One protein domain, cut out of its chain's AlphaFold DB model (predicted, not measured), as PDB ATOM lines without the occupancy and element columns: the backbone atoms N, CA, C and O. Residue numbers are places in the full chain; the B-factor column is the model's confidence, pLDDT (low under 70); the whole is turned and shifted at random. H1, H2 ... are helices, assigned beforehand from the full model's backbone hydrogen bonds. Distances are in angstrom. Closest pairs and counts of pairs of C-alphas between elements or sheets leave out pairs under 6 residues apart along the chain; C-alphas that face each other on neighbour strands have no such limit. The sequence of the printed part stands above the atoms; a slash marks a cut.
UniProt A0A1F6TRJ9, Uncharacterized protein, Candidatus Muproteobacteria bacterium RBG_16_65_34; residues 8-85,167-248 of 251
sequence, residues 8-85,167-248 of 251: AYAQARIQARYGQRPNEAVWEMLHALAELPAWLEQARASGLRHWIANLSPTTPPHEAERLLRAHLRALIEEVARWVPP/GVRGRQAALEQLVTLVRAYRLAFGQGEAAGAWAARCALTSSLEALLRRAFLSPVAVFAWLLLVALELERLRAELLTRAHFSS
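What this domain is: This is residues 8 to 85 and 167 to 248 of the 251 residues of an uncharacterized protein of Candidatus Muproteobacteria bacterium RBG_16_65_34 (UniProt A0A1F6TRJ9). An up-and-down bundle of five helices is built round the longest one, H8, which runs through the middle with H1 and H5 along one side and the H6 and H7 hairpin along the other. That hairpin packs on the first half of H8 and splays away from it toward the turn at residues 192 and 193, while three short helices follow H1 in the chain, H2 and H3 coming close to the later part of H8 and H4 to the first half of H5. The printed part has 160 residues with eight named helices, H1 to H8 in order along the chain, and no named strand; the class is all helix. It is compact, with a radius of gyration of the C-alphas of 16.8 A, and spans 53 by 36 by 28 A.

How they stand to each other: H1, residues 8 to 18, touches H5, residues 61 to 82, at a shallow tilt of 31 degrees, opposite ways; their closest C-alphas are those of Ala 10 and Trp 82, 4.7 A apart, and H5 touches H1 with residues 79 to 82 alone. H1 also touches H8, residues 219 to 246, the same way at a shallow tilt of 24 degrees, with the C-alphas of Ile 14 and Trp 225 closest at 7.3 A. H2, residues 24 to 31, and H3, residues 36 to 44, form a helical hairpin; they only just touch, with 3 pairs of C-alphas within 8 A, the closest those of Leu 30 and Trp 39 at 6.3 A. H3 only just touches H8, also with 3 such pairs, the closest those of Leu 36 and Arg 243 at 5.7 A. H4, residues 49 to 52, touches H3, with the C-alphas of Ala 43 and Arg 49 closest at 6.3 A. H4 only just touches H5, with 3 pairs of C-alphas within 8 A, the closest those of Trp 51 and Leu 68 at 6.4 A. H5 and H8 touch at a shallow tilt of 14 degrees, opposite ways, with the C-alphas of Pro 61 and Ala 244 closest at 7.1 A. H6, residues 169 to 191, and H7, residues 194 to 214, form a helical hairpin at a shallow tilt of 13 degrees, with the C-alphas of Phe 189 and Ala 197 closest at 4.9 A. H6 touches H8 with residues 171 to 178 alone, the closest C-alphas being those of Leu 175 and Val 220 at 5.8 A. H7 and H8 form another helical hairpin, with 17 pairs of C-alphas within 8 A, the closest those of Leu 212 and Ala 221 at 4.8 A. H8 is the hub, touching five helices; H1 and H7 are near each other, and H5 and H7 are apart. Every O i to N i+4 pair is within hydrogen-bond range in H1, H2, H3, H5, H7 and H8, and 18 of 19 are in H6; H4 is too short for such a pair.

Where its parts are: H1 begins at C-alpha 8, (10.552, 39.380, 20.856), and is 15.1 A long from first to last C-alpha. H2, H3 and H4 measure 10.2 A, 12.1 A and 5.4 A. H5 is 31.9 A long, from Pro 61 to Trp 82. H6 measures 33.5 A and H7 30.6 A, H6 beginning at C-alpha 169, (11.979, 21.478, 29.997). H8 is 41.3 A long and ends at C-alpha 246, (38.150, 27.294, -13.006).

The domain as a whole: The two C-alphas farthest apart are those of Arg 169 and Ser 248, at 53.1 A. Residues 86 to 166 are not printed, and C-alphas 85 and 167 are 13.3 A apart across this cut. Of the links that are printed whole, H4 to H5 is short and the others are tight. The mean pLDDT of the printed part is 89.2; residues 168 to 170, 192 to 195 and 245 to 248 are under 70.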
ATOM      1  N   ALA A   8      11.193  38.513  21.849       92.38
ATOM      2  CA  ALA A   8      10.552  39.380  20.856       92.38
ATOM      3  C   ALA A   8      11.569  40.193  20.050       92.38
ATOM      4  O   ALA A   8      11.489  40.245  18.823       92.38
ATOM      5  N   TYR A   9      12.578  40.745  20.727       93.69
ATOM      6  CA  TYR A   9      13.661  41.470  20.069       93.69
ATOM      7  C   TYR A   9      14.451  40.574  19.101       93.69
ATOM      8  O   TYR A   9      14.620  40.927  17.933       93.69
ATOM      9  N   ALA A  10      14.871  39.384  19.550       94.75
ATOM     10  CA  ALA A  10      15.561  38.416  18.699       94.75
ATOM     11  C   ALA A  10      14.715  38.006  17.490       94.75
ATOM     12  O   ALA A  10      15.217  37.992  16.370       94.75
ATOM     13  N   GLN A  11      13.428  37.735  17.701       93.56
ATOM     14  CA  GLN A  11      12.506  37.355  16.639       93.56
ATOM     15  C   GLN A  11      12.369  38.461  15.586       93.56
ATOM     16  O   GLN A  11      12.489  38.174  14.399       93.56
ATOM     17  N   ALA A  12      12.171  39.719  15.995       94.25
ATOM     18  CA  ALA A  12      12.050  40.842  15.064       94.25
ATOM     19  C   ALA A  12      13.322  41.024  14.216       94.25
ATOM     20  O   ALA A  12      13.241  41.180  12.998       94.25
ATOM     21  N   ARG A  13      14.505  40.932  14.842       95.38
ATOM     22  CA  ARG A  13      15.799  41.005  14.140       95.38
ATOM     23  C   ARG A  13      15.985  39.845  13.163       95.38
ATOM     24  O   ARG A  13      16.384  40.076  12.024       95.38
ATOM     25  N   ILE A  14      15.659  38.624  13.583       94.75
ATOM     26  CA  ILE A  14      15.745  37.427  12.741       94.75
ATOM     27  C   ILE A  14      14.814  37.537  11.534       94.75
ATOM     28  O   ILE A  14      15.256  37.271  10.424       94.75
ATOM     29  N   GLN A  15      13.562  37.969  11.715       92.56
ATOM     30  CA  GLN A  15      12.613  38.123  10.606       92.56
ATOM     31  C   GLN A  15      13.072  39.187   9.601       92.56
ATOM     32  O   GLN A  15      13.048  38.940   8.397       92.56
ATOM     33  N   ALA A  16      13.585  40.324  10.085       92.94
ATOM     34  CA  ALA A  16      14.154  41.357   9.221       92.94
ATOM     35  C   ALA A  16      15.345  40.837   8.393       92.94
ATOM     36  O   ALA A  16      15.449  41.140   7.209       92.94
ATOM     37  N   ARG A  17      16.229  40.025   8.993       92.31
ATOM     38  CA  ARG A  17      17.365  39.402   8.288       92.31
ATOM     39  C   ARG A  17      16.931  38.282   7.350       92.31
ATOM     40  O   ARG A  17      17.499  38.137   6.277       92.31
ATOM     41  N   TYR A  18      15.936  37.492   7.739       91.62
ATOM     42  CA  TYR A  18      15.427  36.388   6.932       91.62
ATOM     43  C   TYR A  18      14.892  36.882   5.583       91.62
ATOM     44  O   TYR A  18      15.219  36.293   4.559       91.62
ATOM     45  N   GLY A  19      14.160  38.001   5.567       89.31
ATOM     46  CA  GLY A  19      13.659  38.608   4.328       89.31
ATOM     47  C   GLY A  19      14.739  39.178   3.397       89.31
ATOM     48  O   GLY A  19      14.442  39.464   2.245       89.31
ATOM     49  N   GLN A  20      15.980  39.339   3.870       90.00
ATOM     50  CA  GLN A  20      17.112  39.820   3.063       90.00
ATOM     51  C   GLN A  20      17.891  38.685   2.393       90.00
ATOM     52  O   GLN A  20      18.803  38.956   1.613       90.00
ATOM     53  N   ARG A  21      17.588  37.425   2.719       91.25
ATOM     54  CA  ARG A  21      18.326  36.276   2.193       91.25
ATOM     55  C   ARG A  21      18.081  36.104   0.691       91.25
ATOM     56  O   ARG A  21      16.961  36.341   0.233       91.25
ATOM     57  N   PRO A  22      19.090  35.659  -0.076       91.31
ATOM     58  CA  PRO A  22      18.884  35.275  -1.467       91.31
ATOM     59  C   PRO A  22      17.884  34.114  -1.547       91.31
ATOM     60  O   PRO A  22      18.034  33.098  -0.864       91.31
ATOM     61  N   ASN A  23      16.856  34.276  -2.378       89.56
ATOM     62  CA  ASN A  23      15.943  33.191  -2.727       89.56
ATOM     63  C   ASN A  23      16.551  32.313  -3.837       89.56
ATOM     64  O   ASN A  23      17.637  32.600  -4.344       89.56
ATOM     65  N   GLU A  24      15.848  31.251  -4.230       89.62
ATOM     66  CA  GLU A  24      16.367  30.316  -5.237       89.62
ATOM     67  C   GLU A  24      16.602  30.979  -6.600       89.62
ATOM     68  O   GLU A  24      17.612  30.712  -7.233       89.62
ATOM     69  N   ALA A  25      15.748  31.920  -7.016       91.19
ATOM     70  CA  ALA A  25      15.923  32.632  -8.284       91.19
ATOM     71  C   ALA A  25      17.230  33.444  -8.328       91.19
ATOM     72  O   ALA A  25      17.917  33.459  -9.348       91.19
ATOM     73  N   VAL A  26      17.604  34.086  -7.213       93.06
ATOM     74  CA  VAL A  26      18.902  34.769  -7.091       93.06
ATOM     75  C   VAL A  26      20.044  33.764  -7.194       93.06
ATOM     76  O   VAL A  26      21.036  34.038  -7.861       93.06
ATOM     77  N   TRP A  27      19.918  32.600  -6.557       93.56
ATOM     78  CA  TRP A  27      20.957  31.582  -6.632       93.56
ATOM     79  C   TRP A  27      21.121  30.977  -8.026       93.56
ATOM     80  O   TRP A  27      22.258  30.821  -8.455       93.56
ATOM     81  N   GLU A  28      20.035  30.682  -8.738       92.56
ATOM     82  CA  GLU A  28      20.074  30.196 -10.125       92.56
ATOM     83  C   GLU A  28      20.731  31.223 -11.059       92.56
ATOM     84  O   GLU A  28      21.619  30.889 -11.844       92.56
ATOM     85  N   MET A  29      20.371  32.504 -10.912       93.62
ATOM     86  CA  MET A  29      21.011  33.600 -11.643       93.62
ATOM     87  C   MET A  29      22.520  33.662 -11.372       93.62
ATOM     88  O   MET A  29      23.306  33.810 -12.304       93.62
ATOM     89  N   LEU A  30      22.938  33.555 -10.106       93.56
ATOM     90  CA  LEU A  30      24.357  33.555  -9.742       93.56
ATOM     91  C   LEU A  30      25.077  32.306 -10.259       93.56
ATOM     92  O   LEU A  30      26.216  32.406 -10.707       93.56
ATOM     93  N   HIS A  31      24.425  31.145 -10.220       90.75
ATOM     94  CA  HIS A  31      24.999  29.885 -10.682       90.75
ATOM     95  C   HIS A  31      25.363  29.939 -12.173       90.75
ATOM     96  O   HIS A  31      26.423  29.453 -12.560       90.75
ATOM     97  N   ALA A  32      24.552  30.621 -12.990       92.06
ATOM     98  CA  ALA A  32      24.796  30.803 -14.422       92.06
ATOM     99  C   ALA A  32      26.058  31.628 -14.763       92.06
ATOM    100  O   ALA A  32      26.538  31.583 -15.894       92.06
ATOM    101  N   LEU A  33      26.606  32.393 -13.813       92.19
ATOM    102  CA  LEU A  33      27.821  33.184 -14.021       92.19
ATOM    103  C   LEU A  33      29.051  32.302 -13.792       92.19
ATOM    104  O   LEU A  33      29.279  31.879 -12.662       92.19
ATOM    105  N   ALA A  34      29.860  32.053 -14.823       87.50
ATOM    106  CA  ALA A  34      31.086  31.252 -14.702       87.50
ATOM    107  C   ALA A  34      32.250  32.034 -14.067       87.50
ATOM    108  O   ALA A  34      32.953  31.522 -13.199       87.50
ATOM    109  N   GLU A  35      32.419  33.301 -14.452       90.56
ATOM    110  CA  GLU A  35      33.574  34.112 -14.065       90.56
ATOM    111  C   GLU A  35      33.461  34.682 -12.646       90.56
ATOM    112  O   GLU A  35      32.483  35.357 -12.303       90.56
ATOM    113  N   LEU A  36      34.501  34.479 -11.827       90.50
ATOM    114  CA  LEU A  36      34.539  34.935 -10.432       90.50
ATOM    115  C   LEU A  36      34.332  36.459 -10.267       90.50
ATOM    116  O   LEU A  36      33.589  36.841  -9.359       90.50
ATOM    117  N   PRO A  37      34.914  37.353 -11.099       92.88
ATOM    118  CA  PRO A  37      34.671  38.792 -10.984       92.88
ATOM    119  C   PRO A  37      33.198  39.181 -11.167       92.88
ATOM    120  O   PRO A  37      32.642  39.865 -10.306       92.88
ATOM    121  N   ALA A  38      32.562  38.702 -12.241       92.62
ATOM    122  CA  ALA A  38      31.153  38.971 -12.531       92.62
ATOM    123  C   ALA A  38      30.244  38.365 -11.453       92.62
ATOM    124  O   ALA A  38      29.292  38.999 -10.997       92.62
ATOM    125  N   TRP A  39      30.583  37.160 -10.985       94.88
ATOM    126  CA  TRP A  39      29.877  36.506  -9.892       94.88
ATOM    127  C   TRP A  39      29.932  37.329  -8.597       94.88
ATOM    128  O   TRP A  39      28.895  37.578  -7.983       94.88
ATOM    129  N   LEU A  40      31.117  37.810  -8.192       94.56
ATOM    130  CA  LEU A  40      31.288  38.624  -6.982       94.56
ATOM    131  C   LEU A  40      30.530  39.952  -7.073       94.56
ATOM    132  O   LEU A  40      29.954  40.394  -6.078       94.56
ATOM    133  N   GLU A  41      30.524  40.593  -8.242       94.38
ATOM    134  CA  GLU A  41      29.764  41.821  -8.475       94.38
ATOM    135  C   GLU A  41      28.262  41.595  -8.257       94.38
ATOM    136  O   GLU A  41      27.654  42.264  -7.416       94.38
ATOM    137  N   GLN A  42      27.683  40.595  -8.927       94.69
ATOM    138  CA  GLN A  42      26.253  40.299  -8.826       94.69
ATOM    139  C   GLN A  42      25.859  39.792  -7.435       94.69
ATOM    140  O   GLN A  42      24.843  40.204  -6.870       94.69
ATOM    141  N   ALA A  43      26.694  38.963  -6.809       94.31
ATOM    142  CA  ALA A  43      26.443  38.487  -5.457       94.31
ATOM    143  C   ALA A  43      26.456  39.641  -4.434       94.31
ATOM    144  O   ALA A  43      25.662  39.623  -3.489       94.31
ATOM    145  N   ARG A  44      27.269  40.691  -4.627       94.69
ATOM    146  CA  ARG A  44      27.251  41.891  -3.767       94.69
ATOM    147  C   ARG A  44      26.009  42.760  -3.951       94.69
ATOM    148  O   ARG A  44      25.682  43.507  -3.031       94.69
ATOM    149  N   ALA A  45      25.323  42.671  -5.088       92.81
ATOM    150  CA  ALA A  45      24.035  43.332  -5.299       92.81
ATOM    151  C   ALA A  45      22.865  42.591  -4.614       92.81
ATOM    152  O   ALA A  45      21.750  43.104  -4.557       92.81
ATOM    153  N   SER A  46      23.120  41.401  -4.060       92.56
ATOM    154  CA  SER A  46      22.132  40.550  -3.392       92.56
ATOM    155  C   SER A  46      22.274  40.540  -1.860       92.56
ATOM    156  O   SER A  46      23.139  41.196  -1.272       92.56
ATOM    157  N   GLY A  47      21.465  39.703  -1.199       90.81
ATOM    158  CA  GLY A  47      21.594  39.384   0.226       90.81
ATOM    159  C   GLY A  47      22.968  38.847   0.653       90.81
ATOM    160  O   GLY A  47      23.326  38.957   1.825       90.81
ATOM    161  N   LEU A  48      23.776  38.331  -0.282       94.06
ATOM    162  CA  LEU A  48      25.106  37.775  -0.000       94.06
ATOM    163  C   LEU A  48      26.177  38.828   0.289       94.06
ATOM    164  O   LEU A  48      27.248  38.476   0.786       94.06
ATOM    165  N   ARG A  49      25.911  40.115   0.026       93.31
ATOM    166  CA  ARG A  49      26.885  41.209   0.184       93.31
ATOM    167  C   ARG A  49      27.652  41.148   1.498       93.31
ATOM    168  O   ARG A  49      28.858  41.362   1.517       93.31
ATOM    169  N   HIS A  50      26.963  40.861   2.597       90.00
ATOM    170  CA  HIS A  50      27.578  40.882   3.920       90.00
ATOM    171  C   HIS A  50      28.614  39.762   4.136       90.00
ATOM    172  O   HIS A  50      29.436  39.876   5.041       90.00
ATOM    173  N   TRP A  51      28.580  38.695   3.332       94.00
ATOM    174  CA  TRP A  51      29.566  37.616   3.369       94.00
ATOM    175  C   TRP A  51      30.810  37.937   2.548       94.00
ATOM    176  O   TRP A  51      31.917  37.583   2.953       94.00
ATOM    177  N   ILE A  52      30.625  38.606   1.408       93.56
ATOM    178  CA  ILE A  52      31.646  38.731   0.359       93.56
ATOM    179  C   ILE A  52      32.129  40.166   0.113       93.56
ATOM    180  O   ILE A  52      32.896  40.405  -0.817       93.56
ATOM    181  N   ALA A  53      31.690  41.138   0.921       90.00
ATOM    182  CA  ALA A  53      32.058  42.547   0.757       90.00
ATOM    183  C   ALA A  53      33.581  42.761   0.689       90.00
ATOM    184  O   ALA A  53      34.039  43.607  -0.073       90.00
ATOM    185  N   ASN A  54      34.339  41.958   1.440       89.75
ATOM    186  CA  ASN A  54      35.793  42.063   1.569       89.75
ATOM    187  C   ASN A  54      36.567  41.066   0.688       89.75
ATOM    188  O   ASN A  54      37.783  40.986   0.807       89.75
ATOM    189  N   LEU A  55      35.887  40.282  -0.154       92.00
ATOM    190  CA  LEU A  55      36.546  39.356  -1.078       92.00
ATOM    191  C   LEU A  55      36.829  40.062  -2.397       92.00
ATOM    192  O   LEU A  55      35.945  40.727  -2.924       92.00
ATOM    193  N   SER A  56      38.019  39.892  -2.955       90.00
ATOM    194  CA  SER A  56      38.376  40.269  -4.327       90.00
ATOM    195  C   SER A  56      38.533  39.015  -5.201       90.00
ATOM    196  O   SER A  56      38.746  37.928  -4.664       90.00
ATOM    197  N   PRO A  57      38.512  39.140  -6.542       87.56
ATOM    198  CA  PRO A  57      38.834  38.018  -7.429       87.56
ATOM    199  C   PRO A  57      40.240  37.443  -7.209       87.56
ATOM    200  O   PRO A  57      40.491  36.285  -7.509       87.56
ATOM    201  N   THR A  58      41.156  38.252  -6.674       88.56
ATOM    202  CA  THR A  58      42.539  37.869  -6.365       88.56
ATOM    203  C   THR A  58      42.718  37.332  -4.946       88.56
ATOM    204  O   THR A  58      43.834  36.984  -4.571       88.56
ATOM    205  N   THR A  59      41.656  37.294  -4.133       89.19
ATOM    206  CA  THR A  59      41.740  36.794  -2.758       89.19
ATOM    207  C   THR A  59      42.037  35.295  -2.787       89.19
ATOM    208  O   THR A  59      41.245  34.538  -3.353       89.19
ATOM    209  N   PRO A  60      43.135  34.834  -2.163       87.50
ATOM    210  CA  PRO A  60      43.455  33.416  -2.123       87.50
ATOM    211  C   PRO A  60      42.332  32.591  -1.468       87.50
ATOM    212  O   PRO A  60      41.740  33.044  -0.483       87.50
ATOM    213  N   PRO A  61      42.070  31.347  -1.915       86.06
ATOM    214  CA  PRO A  61      40.980  30.527  -1.371       86.06
ATOM    215  C   PRO A  61      41.034  30.330   0.151       86.06
ATOM    216  O   PRO A  61      40.008  30.388   0.828       86.06
ATOM    217  N   HIS A  62      42.232  30.146   0.716       84.62
ATOM    218  CA  HIS A  62      42.411  29.986   2.162       84.62
ATOM    219  C   HIS A  62      42.046  31.262   2.940       84.62
ATOM    220  O   HIS A  62      41.455  31.182   4.019       84.62
ATOM    221  N   GLU A  63      42.349  32.437   2.381       88.75
ATOM    222  CA  GLU A  63      41.994  33.724   2.968       88.75
ATOM    223  C   GLU A  63      40.489  33.984   2.860       88.75
ATOM    224  O   GLU A  63      39.875  34.409   3.841       88.75
ATOM    225  N   ALA A  64      39.872  33.652   1.721       90.75
ATOM    226  CA  ALA A  64      38.423  33.724   1.562       90.75
ATOM    227  C   ALA A  64      37.708  32.859   2.614       90.75
ATOM    228  O   ALA A  64      36.828  33.335   3.329       90.75
ATOM    229  N   GLU A  65      38.146  31.612   2.793       90.62
ATOM    230  CA  GLU A  65      37.629  30.695   3.812       90.62
ATOM    231  C   GLU A  65      37.801  31.232   5.246       90.62
ATOM    232  O   GLU A  65      36.874  31.144   6.061       90.62
ATOM    233  N   ARG A  66      38.957  31.837   5.557       90.31
ATOM    234  CA  ARG A  66      39.209  32.505   6.846       90.31
ATOM    235  C   ARG A  66      38.234  33.660   7.080       90.31
ATOM    236  O   ARG A  66      37.639  33.756   8.156       90.31
ATOM    237  N   LEU A  67      38.030  34.513   6.076       92.31
ATOM    238  CA  LEU A  67      37.107  35.649   6.143       92.31
ATOM    239  C   LEU A  67      35.658  35.190   6.338       92.31
ATOM    240  O   LEU A  67      34.957  35.719   7.199       92.31
ATOM    241  N   LEU A  68      35.221  34.159   5.614       93.75
ATOM    242  CA  LEU A  68      33.886  33.579   5.766       93.75
ATOM    243  C   LEU A  68      33.657  33.012   7.176       93.75
ATOM    244  O   LEU A  68      32.624  33.287   7.794       93.75
ATOM    245  N   ARG A  69      34.637  32.283   7.735       92.62
ATOM    246  CA  ARG A  69      34.582  31.822   9.133       92.62
ATOM    247  C   ARG A  69      34.507  32.995  10.112       92.62
ATOM    248  O   ARG A  69      33.717  32.943  11.056       92.62
ATOM    249  N   ALA A  70      35.291  34.050   9.898       92.81
ATOM    250  CA  ALA A  70      35.273  35.243  10.741       92.81
ATOM    251  C   ALA A  70      33.909  35.959  10.699       92.81
ATOM    252  O   ALA A  70      33.353  36.270  11.755       92.81
ATOM    253  N   HIS A  71      33.324  36.137   9.509       95.25
ATOM    254  CA  HIS A  71      31.984  36.705   9.343       95.25
ATOM    255  C   HIS A  71      30.913  35.865  10.050       95.25
ATOM    256  O   HIS A  71      30.043  36.423  10.720       95.25
ATOM    257  N   LEU A  72      31.000  34.529   9.987       95.50
ATOM    258  CA  LEU A  72      30.042  33.654  10.665       95.50
ATOM    259  C   LEU A  72      30.129  33.806  12.187       95.50
ATOM    260  O   LEU A  72      29.103  33.923  12.857       95.50
ATOM    261  N   ARG A  73      31.342  33.857  12.749       95.31
ATOM    262  CA  ARG A  73      31.534  34.085  14.193       95.31
ATOM    263  C   ARG A  73      31.017  35.455  14.624       95.31
ATOM    264  O   ARG A  73      30.365  35.550  15.662       95.31
ATOM    265  N   ALA A  74      31.266  36.494  13.827       95.75
ATOM    266  CA  ALA A  74      30.761  37.837  14.093       95.75
ATOM    267  C   ALA A  74      29.224  37.877  14.087       95.75
ATOM    268  O   ALA A  74      28.627  38.465  14.988       95.75
ATOM    269  N   LEU A  75      28.587  37.191  13.133       96.88
ATOM    270  CA  LEU A  75      27.133  37.043  13.065       96.88
ATOM    271  C   LEU A  75      26.584  36.281  14.278       96.88
ATOM    272  O   LEU A  75      25.619  36.725  14.892       96.88
ATOM    273  N   ILE A  76      27.212  35.171  14.677       97.88
ATOM    274  CA  ILE A  76      26.807  34.413  15.872       97.88
ATOM    275  C   ILE A  76      26.915  35.285  17.132       97.88
ATOM    276  O   ILE A  76      26.020  35.255  17.979       97.88
ATOM    277  N   GLU A  77      27.964  36.100  17.249       97.75
ATOM    278  CA  GLU A  77      28.120  37.035  18.363       97.75
ATOM    279  C   GLU A  77      27.096  38.184  18.315       97.75
ATOM    280  O   GLU A  77      26.594  38.592  19.362       97.75
ATOM    281  N   GLU A  78      26.740  38.699  17.134       97.94
ATOM    282  CA  GLU A  78      25.637  39.661  16.974       97.94
ATOM    283  C   GLU A  78      24.322  39.051  17.488       97.94
ATOM    284  O   GLU A  78      23.614  39.657  18.294       97.94
ATOM    285  N   VAL A  79      24.035  37.811  17.102       97.94
ATOM    286  CA  VAL A  79      22.796  37.095  17.446       97.94
ATOM    287  C   VAL A  79      22.740  36.737  18.922       97.94
ATOM    288  O   VAL A  79      21.685  36.842  19.553       97.94
ATOM    289  N   ALA A  80      23.883  36.396  19.520       98.06
ATOM    290  CA  ALA A  80      23.992  36.202  20.958       98.06
ATOM    291  C   ALA A  80      23.600  37.469  21.737       98.06
ATOM    292  O   ALA A  80      23.061  37.368  22.836       98.06
ATOM    293  N   ARG A  81      23.803  38.673  21.187       97.44
ATOM    294  CA  ARG A  81      23.362  39.916  21.843       97.44
ATOM    295  C   ARG A  81      21.850  40.120  21.765       97.44
ATOM    296  O   ARG A  81      21.304  40.797  22.634       97.44
ATOM    297  N   TRP A  82      21.174  39.521  20.783       96.56
ATOM    298  CA  TRP A  82      19.723  39.635  20.632       96.56
ATOM    299  C   TRP A  82      18.936  38.747  21.597       96.56
ATOM    300  O   TRP A  82      17.813  39.089  21.968       96.56
ATOM    301  N   VAL A  83      19.492  37.597  21.983       95.62
ATOM    302  CA  VAL A  83      18.800  36.635  22.853       95.62
ATOM    303  C   VAL A  83      18.897  37.016  24.338       95.62
ATOM    304  O   VAL A  83      19.831  37.718  24.749       95.62
ATOM    305  N   PRO A  84      17.975  36.516  25.187       94.06
ATOM    306  CA  PRO A  84      18.060  36.691  26.634       94.06
ATOM    307  C   PRO A  84      19.412  36.243  27.208       94.06
ATOM    308  O   PRO A  84      19.944  35.223  26.756       94.06
ATOM    309  N   PRO A  85      19.936  36.916  28.255       94.56
ATOM    310  CA  PRO A  85      21.233  36.598  28.860       94.56
ATOM    311  C   PRO A  85      21.483  35.105  29.146       94.56
ATOM    312  O   PRO A  85      22.560  34.630  28.781       94.56
ATOM    313  N   GLY A 167      17.297  25.827  32.089       77.00
ATOM    314  CA  GLY A 167      16.489  24.709  32.605       77.00
ATOM    315  C   GLY A 167      14.971  24.786  32.375       77.00
ATOM    316  O   GLY A 167      14.196  24.607  33.307       77.00
ATOM    317  N   VAL A 168      14.517  25.053  31.148       68.62
ATOM    318  CA  VAL A 168      13.092  25.100  30.784       68.62
ATOM    319  C   VAL A 168      12.744  23.874  29.938       68.62
ATOM    320  O   VAL A 168      12.923  23.892  28.720       68.62
ATOM    321  N   ARG A 169      12.225  22.817  30.585       66.50
ATOM    322  CA  ARG A 169      11.979  21.478  29.997       66.50
ATOM    323  C   ARG A 169      11.315  21.499  28.609       66.50
ATOM    324  O   ARG A 169      11.798  20.845  27.692       66.50
ATOM    325  N   GLY A 170      10.260  22.298  28.410       66.75
ATOM    326  CA  GLY A 170       9.558  22.372  27.117       66.75
ATOM    327  C   GLY A 170      10.401  22.936  25.962       66.75
ATOM    328  O   GLY A 170      10.260  22.509  24.820       66.75
ATOM    329  N   ARG A 171      11.333  23.855  26.248       74.81
ATOM    330  CA  ARG A 171      12.250  24.415  25.236       74.81
ATOM    331  C   ARG A 171      13.364  23.432  24.878       74.81
ATOM    332  O   ARG A 171      13.823  23.436  23.742       74.81
ATOM    333  N   GLN A 172      13.768  22.586  25.825       85.06
ATOM    334  CA  GLN A 172      14.787  21.559  25.607       85.06
ATOM    335  C   GLN A 172      14.287  20.488  24.632       85.06
ATOM    336  O   GLN A 172      15.003  20.151  23.698       85.06
ATOM    337  N   ALA A 173      13.034  20.034  24.761       87.81
ATOM    338  CA  ALA A 173      12.458  19.043  23.847       87.81
ATOM    339  C   ALA A 173      12.476  19.502  22.376       87.81
ATOM    340  O   ALA A 173      12.858  18.745  21.487       87.81
ATOM    341  N   ALA A 174      12.120  20.761  22.111       88.56
ATOM    342  CA  ALA A 174      12.139  21.304  20.755       88.56
ATOM    343  C   ALA A 174      13.572  21.513  20.209       88.56
ATOM    344  O   ALA A 174      13.796  21.380  19.006       88.56
ATOM    345  N   LEU A 175      14.559  21.775  21.073       92.31
ATOM    346  CA  LEU A 175      15.974  21.784  20.676       92.31
ATOM    347  C   LEU A 175      16.499  20.372  20.391       92.31
ATOM    348  O   LEU A 175      17.253  20.194  19.439       92.31
ATOM    349  N   GLU A 176      16.071  19.360  21.146       93.50
ATOM    350  CA  GLU A 176      16.398  17.962  20.841       93.50
ATOM    351  C   GLU A 176      15.794  17.515  19.506       93.50
ATOM    352  O   GLU A 176      16.462  16.836  18.730       93.50
ATOM    353  N   GLN A 177      14.573  17.950  19.177       91.88
ATOM    354  CA  GLN A 177      13.994  17.717  17.848       91.88
ATOM    355  C   GLN A 177      14.857  18.331  16.738       91.88
ATOM    356  O   GLN A 177      15.099  17.679  15.722       91.88
ATOM    357  N   LEU A 178      15.376  19.548  16.943       93.75
ATOM    358  CA  LEU A 178      16.318  20.174  16.013       93.75
ATOM    359  C   LEU A 178      17.620  19.363  15.888       93.75
ATOM    360  O   LEU A 178      18.118  19.176  14.779       93.75
ATOM    361  N   VAL A 179      18.155  18.825  16.993       94.62
ATOM    362  CA  VAL A 179      19.339  17.944  16.962       94.62
ATOM    363  C   VAL A 179      19.070  16.688  16.142       94.62
ATOM    364  O   VAL A 179      19.898  16.308  15.314       94.62
ATOM    365  N   THR A 180      17.921  16.048  16.352       94.25
ATOM    366  CA  THR A 180      17.509  14.857  15.603       94.25
ATOM    367  C   THR A 180      17.392  15.153  14.111       94.25
ATOM    368  O   THR A 180      17.929  14.394  13.307       94.25
ATOM    369  N   LEU A 181      16.787  16.286  13.741       93.56
ATOM    370  CA  LEU A 181      16.672  16.730  12.351       93.56
ATOM    371  C   LEU A 181      18.051  16.880  11.684       93.56
ATOM    372  O   LEU A 181      18.287  16.337  10.608       93.56
ATOM    373  N   VAL A 182      18.992  17.561  12.347       92.62
ATOM    374  CA  VAL A 182      20.350  17.760  11.814       92.62
ATOM    375  C   VAL A 182      21.128  16.442  11.737       92.62
ATOM    376  O   VAL A 182      21.882  16.225  10.791       92.62
ATOM    377  N   ARG A 183      20.952  15.530  12.702       91.50
ATOM    378  CA  ARG A 183      21.573  14.193  12.657       91.50
ATOM    379  C   ARG A 183      21.059  13.366  11.482       91.50
ATOM    380  O   ARG A 183      21.873  12.765  10.790       91.50
ATOM    381  N   ALA A 184      19.747  13.367  11.248       88.81
ATOM    382  CA  ALA A 184      19.141  12.671  10.117       88.81
ATOM    383  C   ALA A 184      19.672  13.214   8.782       88.81
ATOM    384  O   ALA A 184      20.113  12.433   7.942       88.81
ATOM    385  N   TYR A 185      19.740  14.544   8.636       90.19
ATOM    386  CA  TYR A 185      20.363  15.180   7.473       90.19
ATOM    387  C   TYR A 185      21.810  14.721   7.270       90.19
ATOM    388  O   TYR A 185      22.174  14.310   6.174       90.19
ATOM    389  N   ARG A 186      22.636  14.741   8.323       87.31
ATOM    390  CA  ARG A 186      24.047  14.341   8.222       87.31
ATOM    391  C   ARG A 186      24.235  12.882   7.815       87.31
ATOM    392  O   ARG A 186      25.177  12.591   7.085       87.31
ATOM    393  N   LEU A 187      23.382  11.983   8.304       85.62
ATOM    394  CA  LEU A 187      23.409  10.573   7.915       85.62
ATOM    395  C   LEU A 187      23.029  10.407   6.441       85.62
ATOM    396  O   LEU A 187      23.769   9.765   5.704       85.62
ATOM    397  N   ALA A 188      21.941  11.047   6.001       83.94
ATOM    398  CA  ALA A 188      21.506  11.010   4.606       83.94
ATOM    399  C   ALA A 188      22.556  11.617   3.658       83.94
ATOM    400  O   ALA A 188      22.864  11.042   2.619       83.94
ATOM    401  N   PHE A 189      23.159  12.744   4.045       79.94
ATOM    402  CA  PHE A 189      24.207  13.405   3.272       79.94
ATOM    403  C   PHE A 189      25.478  12.552   3.164       79.94
ATOM    404  O   PHE A 189      26.101  12.522   2.113       79.94
ATOM    405  N   GLY A 190      25.863  11.845   4.233       77.19
ATOM    406  CA  GLY A 190      27.054  10.988   4.233       77.19
ATOM    407  C   GLY A 190      26.898   9.669   3.467       77.19
ATOM    408  O   GLY A 190      27.904   9.026   3.188       77.19
ATOM    409  N   GLN A 191      25.666   9.256   3.158       74.25
ATOM    410  CA  GLN A 191      25.359   8.007   2.449       74.25
ATOM    411  C   GLN A 191      24.920   8.221   0.992       74.25
ATOM    412  O   GLN A 191      24.908   7.268   0.219       74.25
ATOM    413  N   GLY A 192      24.505   9.437   0.628       61.59
ATOM    414  CA  GLY A 192      23.902   9.723  -0.670       61.59
ATOM    415  C   GLY A 192      24.908  10.035  -1.778       61.59
ATOM    416  O   GLY A 192      25.941  10.660  -1.549       61.59
ATOM    417  N   GLU A 193      24.543   9.676  -3.009       65.94
ATOM    418  CA  GLU A 193      25.113  10.254  -4.232       65.94
ATOM    419  C   GLU A 193      24.775  11.758  -4.331       65.94
ATOM    420  O   GLU A 193      23.895  12.260  -3.622       65.94
ATOM    421  N   ALA A 194      25.438  12.499  -5.229       67.81
ATOM    422  CA  ALA A 194      25.309  13.960  -5.340       67.81
ATOM    423  C   ALA A 194      23.846  14.465  -5.416       67.81
ATOM    424  O   ALA A 194      23.499  15.459  -4.773       67.81
ATOM    425  N   ALA A 195      22.965  13.749  -6.124       68.06
ATOM    426  CA  ALA A 195      21.539  14.077  -6.207       68.06
ATOM    427  C   ALA A 195      20.801  13.901  -4.860       68.06
ATOM    428  O   ALA A 195      19.975  14.735  -4.477       68.06
ATOM    429  N   GLY A 196      21.138  12.856  -4.097       76.88
ATOM    430  CA  GLY A 196      20.593  12.618  -2.758       76.88
ATOM    431  C   GLY A 196      21.052  13.666  -1.740       76.88
ATOM    432  O   GLY A 196      20.266  14.101  -0.897       76.88
ATOM    433  N   ALA A 197      22.293  14.144  -1.862       78.81
ATOM    434  CA  ALA A 197      22.838  15.209  -1.024       78.81
ATOM    435  C   ALA A 197      22.088  16.546  -1.201       78.81
ATOM    436  O   ALA A 197      21.817  17.241  -0.214       78.81
ATOM    437  N   TRP A 198      21.705  16.888  -2.438       81.62
ATOM    438  CA  TRP A 198      20.879  18.065  -2.727       81.62
ATOM    439  C   TRP A 198      19.465  17.929  -2.150       81.62
ATOM    440  O   TRP A 198      19.014  18.806  -1.412       81.62
ATOM    441  N   ALA A 199      18.795  16.799  -2.398       85.31
ATOM    442  CA  ALA A 199      17.456  16.542  -1.870       85.31
ATOM    443  C   ALA A 199      17.416  16.599  -0.331       85.31
ATOM    444  O   ALA A 199      16.522  17.221   0.250       85.31
ATOM    445  N   ALA A 200      18.423  16.028   0.340       86.56
ATOM    446  CA  ALA A 200      18.562  16.095   1.792       86.56
ATOM    447  C   ALA A 200      18.718  17.541   2.295       86.56
ATOM    448  O   ALA A 200      18.138  17.904   3.322       86.56
ATOM    449  N   ARG A 201      19.462  18.386   1.566       87.88
ATOM    450  CA  ARG A 201      19.613  19.810   1.894       87.88
ATOM    451  C   ARG A 201      18.290  20.559   1.741       87.88
ATOM    452  O   ARG A 201      17.914  21.278   2.662       87.88
ATOM    453  N   CYS A 202      17.559  20.360   0.644       88.94
ATOM    454  CA  CYS A 202      16.246  20.980   0.443       88.94
ATOM    455  C   CYS A 202      15.257  20.579   1.547       88.94
ATOM    456  O   CYS A 202      14.614  21.443   2.143       88.94
ATOM    457  N   ALA A 203      15.200  19.289   1.896       90.75
ATOM    458  CA  ALA A 203      14.342  18.784   2.967       90.75
ATOM    459  C   ALA A 203      14.683  19.398   4.337       90.75
ATOM    460  O   ALA A 203      13.782  19.772   5.100       90.75
ATOM    461  N   LEU A 204      15.978  19.542   4.646       93.62
ATOM    462  CA  LEU A 204      16.426  20.221   5.859       93.62
ATOM    463  C   LEU A 204      16.012  21.699   5.846       93.62
ATOM    464  O   LEU A 204      15.418  22.157   6.822       93.62
ATOM    465  N   THR A 205      16.262  22.425   4.754       93.38
ATOM    466  CA  THR A 205      15.886  23.841   4.611       93.38
ATOM    467  C   THR A 205      14.390  24.041   4.840       93.38
ATOM    468  O   THR A 205      14.014  24.807   5.726       93.38
ATOM    469  N   SER A 206      13.525  23.292   4.148       93.06
ATOM    470  CA  SER A 206      12.068  23.391   4.325       93.06
ATOM    471  C   SER A 206      11.628  23.102   5.764       93.06
ATOM    472  O   SER A 206      10.762  23.794   6.307       93.06
ATOM    473  N   SER A 207      12.255  22.117   6.415       94.19
ATOM    474  CA  SER A 207      11.977  21.779   7.816       94.19
ATOM    475  C   SER A 207      12.377  22.909   8.771       94.19
ATOM    476  O   SER A 207      11.629  23.232   9.697       94.19
ATOM    477  N   LEU A 208      13.530  23.545   8.542       94.56
ATOM    478  CA  LEU A 208      14.013  24.678   9.335       94.56
ATOM    479  C   LEU A 208      13.133  25.919   9.152       94.56
ATOM    480  O   LEU A 208      12.826  26.596  10.131       94.56
ATOM    481  N   GLU A 209      12.679  26.200   7.933       93.38
ATOM    482  CA  GLU A 209      11.759  27.307   7.662       93.38
ATOM    483  C   GLU A 209      10.394  27.095   8.324       93.38
ATOM    484  O   GLU A 209       9.840  28.011   8.938       93.38
ATOM    485  N   ALA A 210       9.854  25.874   8.259       92.25
ATOM    486  CA  ALA A 210       8.630  25.520   8.970       92.25
ATOM    487  C   ALA A 210       8.802  25.674  10.490       92.25
ATOM    488  O   ALA A 210       7.918  26.203  11.170       92.25
ATOM    489  N   LEU A 211       9.959  25.273  11.024       90.75
ATOM    490  CA  LEU A 211      10.295  25.438  12.434       90.75
ATOM    491  C   LEU A 211      10.406  26.917  12.825       90.75
ATOM    492  O   LEU A 211       9.892  27.299  13.873       90.75
ATOM    493  N   LEU A 212      10.999  27.757  11.974       89.75
ATOM    494  CA  LEU A 212      11.110  29.200  12.187       89.75
ATOM    495  C   LEU A 212       9.734  29.882  12.246       89.75
ATOM    496  O   LEU A 212       9.526  30.766  13.078       89.75
ATOM    497  N   ARG A 213       8.787  29.446  11.402       87.81
ATOM    498  CA  ARG A 213       7.397  29.935  11.401       87.81
ATOM    499  C   ARG A 213       6.617  29.477  12.636       87.81
ATOM    500  O   ARG A 213       5.871  30.261  13.213       87.81
ATOM    501  N   ARG A 214       6.792  28.220  13.058       88.44
ATOM    502  CA  ARG A 214       6.031  27.612  14.167       88.44
ATOM    503  C   ARG A 214       6.569  27.974  15.553       88.44
ATOM    504  O   ARG A 214       5.797  28.103  16.496       88.44
ATOM    505  N   ALA A 215       7.884  28.105  15.705       82.81
ATOM    506  CA  ALA A 215       8.551  28.259  16.998       82.81
ATOM    507  C   ALA A 215       8.757  29.738  17.387       82.81
ATOM    508  O   ALA A 215       9.843  30.127  17.827       82.81
ATOM    509  N   PHE A 216       7.721  30.565  17.213       83.38
ATOM    510  CA  PHE A 216       7.770  32.007  17.466       83.38
ATOM    511  C   PHE A 216       8.160  32.312  18.924       83.38
ATOM    512  O   PHE A 216       7.729  31.621  19.849       83.38
ATOM    513  N   LEU A 217       8.990  33.341  19.137       88.56
ATOM    514  CA  LEU A 217       9.445  33.779  20.473       88.56
ATOM    515  C   LEU A 217      10.152  32.673  21.278       88.56
ATOM    516  O   LEU A 217      10.066  32.623  22.510       88.56
ATOM    517  N   SER A 218      10.871  31.783  20.594       89.94
ATOM    518  CA  SER A 218      11.561  30.656  21.217       89.94
ATOM    519  C   SER A 218      13.053  30.622  20.857       89.94
ATOM    520  O   SER A 218      13.452  31.113  19.801       89.94
ATOM    521  N   PRO A 219      13.901  29.992  21.692       92.00
ATOM    522  CA  PRO A 219      15.310  29.777  21.358       92.00
ATOM    523  C   PRO A 219      15.496  28.918  20.102       92.00
ATOM    524  O   PRO A 219      16.479  29.077  19.389       92.00
ATOM    525  N   VAL A 220      14.552  28.023  19.807       93.31
ATOM    526  CA  VAL A 220      14.640  27.109  18.663       93.31
ATOM    527  C   VAL A 220      14.627  27.879  17.347       93.31
ATOM    528  O   VAL A 220      15.401  27.544  16.457       93.31
ATOM    529  N   ALA A 221      13.832  28.950  17.243       93.81
ATOM    530  CA  ALA A 221      13.831  29.832  16.076       93.81
ATOM    531  C   ALA A 221      15.215  30.453  15.814       93.81
ATOM    532  O   ALA A 221      15.640  30.551  14.666       93.81
ATOM    533  N   VAL A 222      15.952  30.804  16.875       95.75
ATOM    534  CA  VAL A 222      17.312  31.354  16.769       95.75
ATOM    535  C   VAL A 222      18.268  30.329  16.164       95.75
ATOM    536  O   VAL A 222      18.988  30.639  15.219       95.75
ATOM    537  N   PHE A 223      18.261  29.095  16.673       96.19
ATOM    538  CA  PHE A 223      19.140  28.041  16.160       96.19
ATOM    539  C   PHE A 223      18.724  27.549  14.772       96.19
ATOM    540  O   PHE A 223      19.593  27.257  13.957       96.19
ATOM    541  N   ALA A 224      17.424  27.511  14.470       95.69
ATOM    542  CA  ALA A 224      16.931  27.199  13.133       95.69
ATOM    543  C   ALA A 224      17.415  28.232  12.106       95.69
ATOM    544  O   ALA A 224      17.908  27.863  11.043       95.69
ATOM    545  N   TRP A 225      17.352  29.521  12.450       95.88
ATOM    546  CA  TRP A 225      17.878  30.586  11.601       95.88
ATOM    547  C   TRP A 225      19.406  30.513  11.449       95.88
ATOM    548  O   TRP A 225      19.901  30.627  10.333       95.88
ATOM    549  N   LEU A 226      20.158  30.236  12.521       97.00
ATOM    550  CA  LEU A 226      21.610  30.029  12.423       97.00
ATOM    551  C   LEU A 226      21.980  28.836  11.529       97.00
ATOM    552  O   LEU A 226      22.972  28.903  10.810       97.00
ATOM    553  N   LEU A 227      21.190  27.759  11.545       95.81
ATOM    554  CA  LEU A 227      21.382  26.617  10.647       95.81
ATOM    555  C   LEU A 227      21.075  26.979   9.190       95.81
ATOM    556  O   LEU A 227      21.842  26.605   8.313       95.81
ATOM    557  N   LEU A 228      20.011  27.743   8.930       95.00
ATOM    558  CA  LEU A 228      19.720  28.258   7.586       95.00
ATOM    559  C   LEU A 228      20.869  29.120   7.052       95.00
ATOM    560  O   LEU A 228      21.266  28.970   5.900       95.00
ATOM    561  N   VAL A 229      21.433  29.975   7.905       95.00
ATOM    562  CA  VAL A 229      22.625  30.770   7.592       95.00
ATOM    563  C   VAL A 229      23.838  29.878   7.311       95.00
ATOM    564  O   VAL A 229      24.571  30.121   6.358       95.00
ATOM    565  N   ALA A 230      24.054  28.823   8.101       93.69
ATOM    566  CA  ALA A 230      25.156  27.892   7.871       93.69
ATOM    567  C   ALA A 230      25.020  27.145   6.530       93.69
ATOM    568  O   ALA A 230      26.005  27.022   5.811       93.69
ATOM    569  N   LEU A 231      23.809  26.708   6.162       92.31
ATOM    570  CA  LEU A 231      23.539  26.066   4.867       92.31
ATOM    571  C   LEU A 231      23.750  27.024   3.689       92.31
ATOM    572  O   LEU A 231      24.269  26.627   2.647       92.31
ATOM    573  N   GLU A 232      23.373  28.292   3.854       93.25
ATOM    574  CA  GLU A 232      23.641  29.344   2.872       93.25
ATOM    575  C   GLU A 232      25.145  29.562   2.685       93.25
ATOM    576  O   GLU A 232      25.628  29.643   1.557       93.25
ATOM    577  N   LEU A 233      25.896  29.583   3.788       93.50
ATOM    578  CA  LEU A 233      27.345  29.702   3.756       93.50
ATOM    579  C   LEU A 233      28.007  28.482   3.101       93.50
ATOM    580  O   LEU A 233      28.967  28.643   2.360       93.50
ATOM    581  N   GLU A 234      27.504  27.267   3.334       90.69
ATOM    582  CA  GLU A 234      27.977  26.071   2.624       90.69
ATOM    583  C   GLU A 234      27.788  26.189   1.107       90.69
ATOM    584  O   GLU A 234      28.713  25.877   0.358       90.69
ATOM    585  N   ARG A 235      26.624  26.678   0.653       91.44
ATOM    586  CA  ARG A 235      26.366  26.923  -0.775       91.44
ATOM    587  C   ARG A 235      27.308  27.990  -1.328       91.44
ATOM    588  O   ARG A 235      27.937  27.766  -2.353       91.44
ATOM    589  N   LEU A 236      27.469  29.105  -0.614       93.25
ATOM    590  CA  LEU A 236      28.398  30.174  -0.983       93.25
ATOM    591  C   LEU A 236      29.836  29.658  -1.150       93.25
ATOM    592  O   LEU A 236      30.501  29.980  -2.131       93.25
ATOM    593  N   ARG A 237      30.313  28.843  -0.205       92.06
ATOM    594  CA  ARG A 237      31.655  28.247  -0.258       92.06
ATOM    595  C   ARG A 237      31.823  27.357  -1.484       92.06
ATOM    596  O   ARG A 237      32.845  27.455  -2.153       92.06
ATOM    597  N   ALA A 238      30.822  26.535  -1.802       89.56
ATOM    598  CA  ALA A 238      30.847  25.708  -3.004       89.56
ATOM    599  C   ALA A 238      30.942  26.564  -4.281       89.56
ATOM    600  O   ALA A 238      31.804  26.306  -5.112       89.56
ATOM    601  N   GLU A 239      30.133  27.621  -4.407       91.38
ATOM    602  CA  GLU A 239      30.167  28.519  -5.573       91.38
ATOM    603  C   GLU A 239      31.525  29.234  -5.727       91.38
ATOM    604  O   GLU A 239      32.035  29.358  -6.845       91.38
ATOM    605  N   LEU A 240      32.133  29.671  -4.618       90.94
ATOM    606  CA  LEU A 240      33.454  30.307  -4.626       90.94
ATOM    607  C   LEU A 240      34.564  29.324  -5.006       90.94
ATOM    608  O   LEU A 240      35.409  29.663  -5.830       90.94
ATOM    609  N   LEU A 241      34.561  28.115  -4.434       86.75
ATOM    610  CA  LEU A 241      35.575  27.098  -4.719       86.75
ATOM    611  C   LEU A 241      35.523  26.649  -6.176       86.75
ATOM    612  O   LEU A 241      36.558  26.632  -6.835       86.75
ATOM    613  N   THR A 242      34.327  26.352  -6.691       86.88
ATOM    614  CA  THR A 242      34.132  25.962  -8.091       86.88
ATOM    615  C   THR A 242      34.782  26.984  -9.026       86.88
ATOM    616  O   THR A 242      35.579  26.616  -9.881       86.88
ATOM    617  N   ARG A 243      34.547  28.282  -8.810       87.69
ATOM    618  CA  ARG A 243      35.072  29.340  -9.691       87.69
ATOM    619  C   ARG A 243      36.537  29.663  -9.466       87.69
ATOM    620  O   ARG A 243      37.246  29.913 -10.429       87.69
ATOM    621  N   ALA A 244      37.014  29.620  -8.224       80.00
ATOM    622  CA  ALA A 244      38.433  29.806  -7.940       80.00
ATOM    623  C   ALA A 244      39.293  28.724  -8.618       80.00
ATOM    624  O   ALA A 244      40.399  29.015  -9.072       80.00
ATOM    625  N   HIS A 245      38.775  27.494  -8.728       67.81
ATOM    626  CA  HIS A 245      39.435  26.420  -9.467       67.81
ATOM    627  C   HIS A 245      39.391  26.635 -10.986       67.81
ATOM    628  O   HIS A 245      40.435  26.515 -11.619       67.81
ATOM    629  N   PHE A 246      38.250  27.034 -11.560       56.69
ATOM    630  CA  PHE A 246      38.150  27.294 -13.006       56.69
ATOM    631  C   PHE A 246      38.936  28.527 -13.475       56.69
ATOM    632  O   PHE A 246      39.497  28.503 -14.561       56.69
ATOM    633  N   SER A 247      39.077  29.571 -12.652       52.31
ATOM    634  CA  SER A 247      39.934  30.724 -12.981       52.31
ATOM    635  C   SER A 247      41.441  30.413 -12.932       52.31
ATOM    636  O   SER A 247      42.243  31.260 -13.316       52.31
ATOM    637  N   SER A 248      41.834  29.234 -12.432       48.59
ATOM    638  CA  SER A 248      43.236  28.808 -12.306       48.59
ATOM    639  C   SER A 248      43.701  27.875 -13.434       48.59
ATOM    640  O   SER A 248      44.889  27.554 -13.482       48.59
TER     641      SER A 248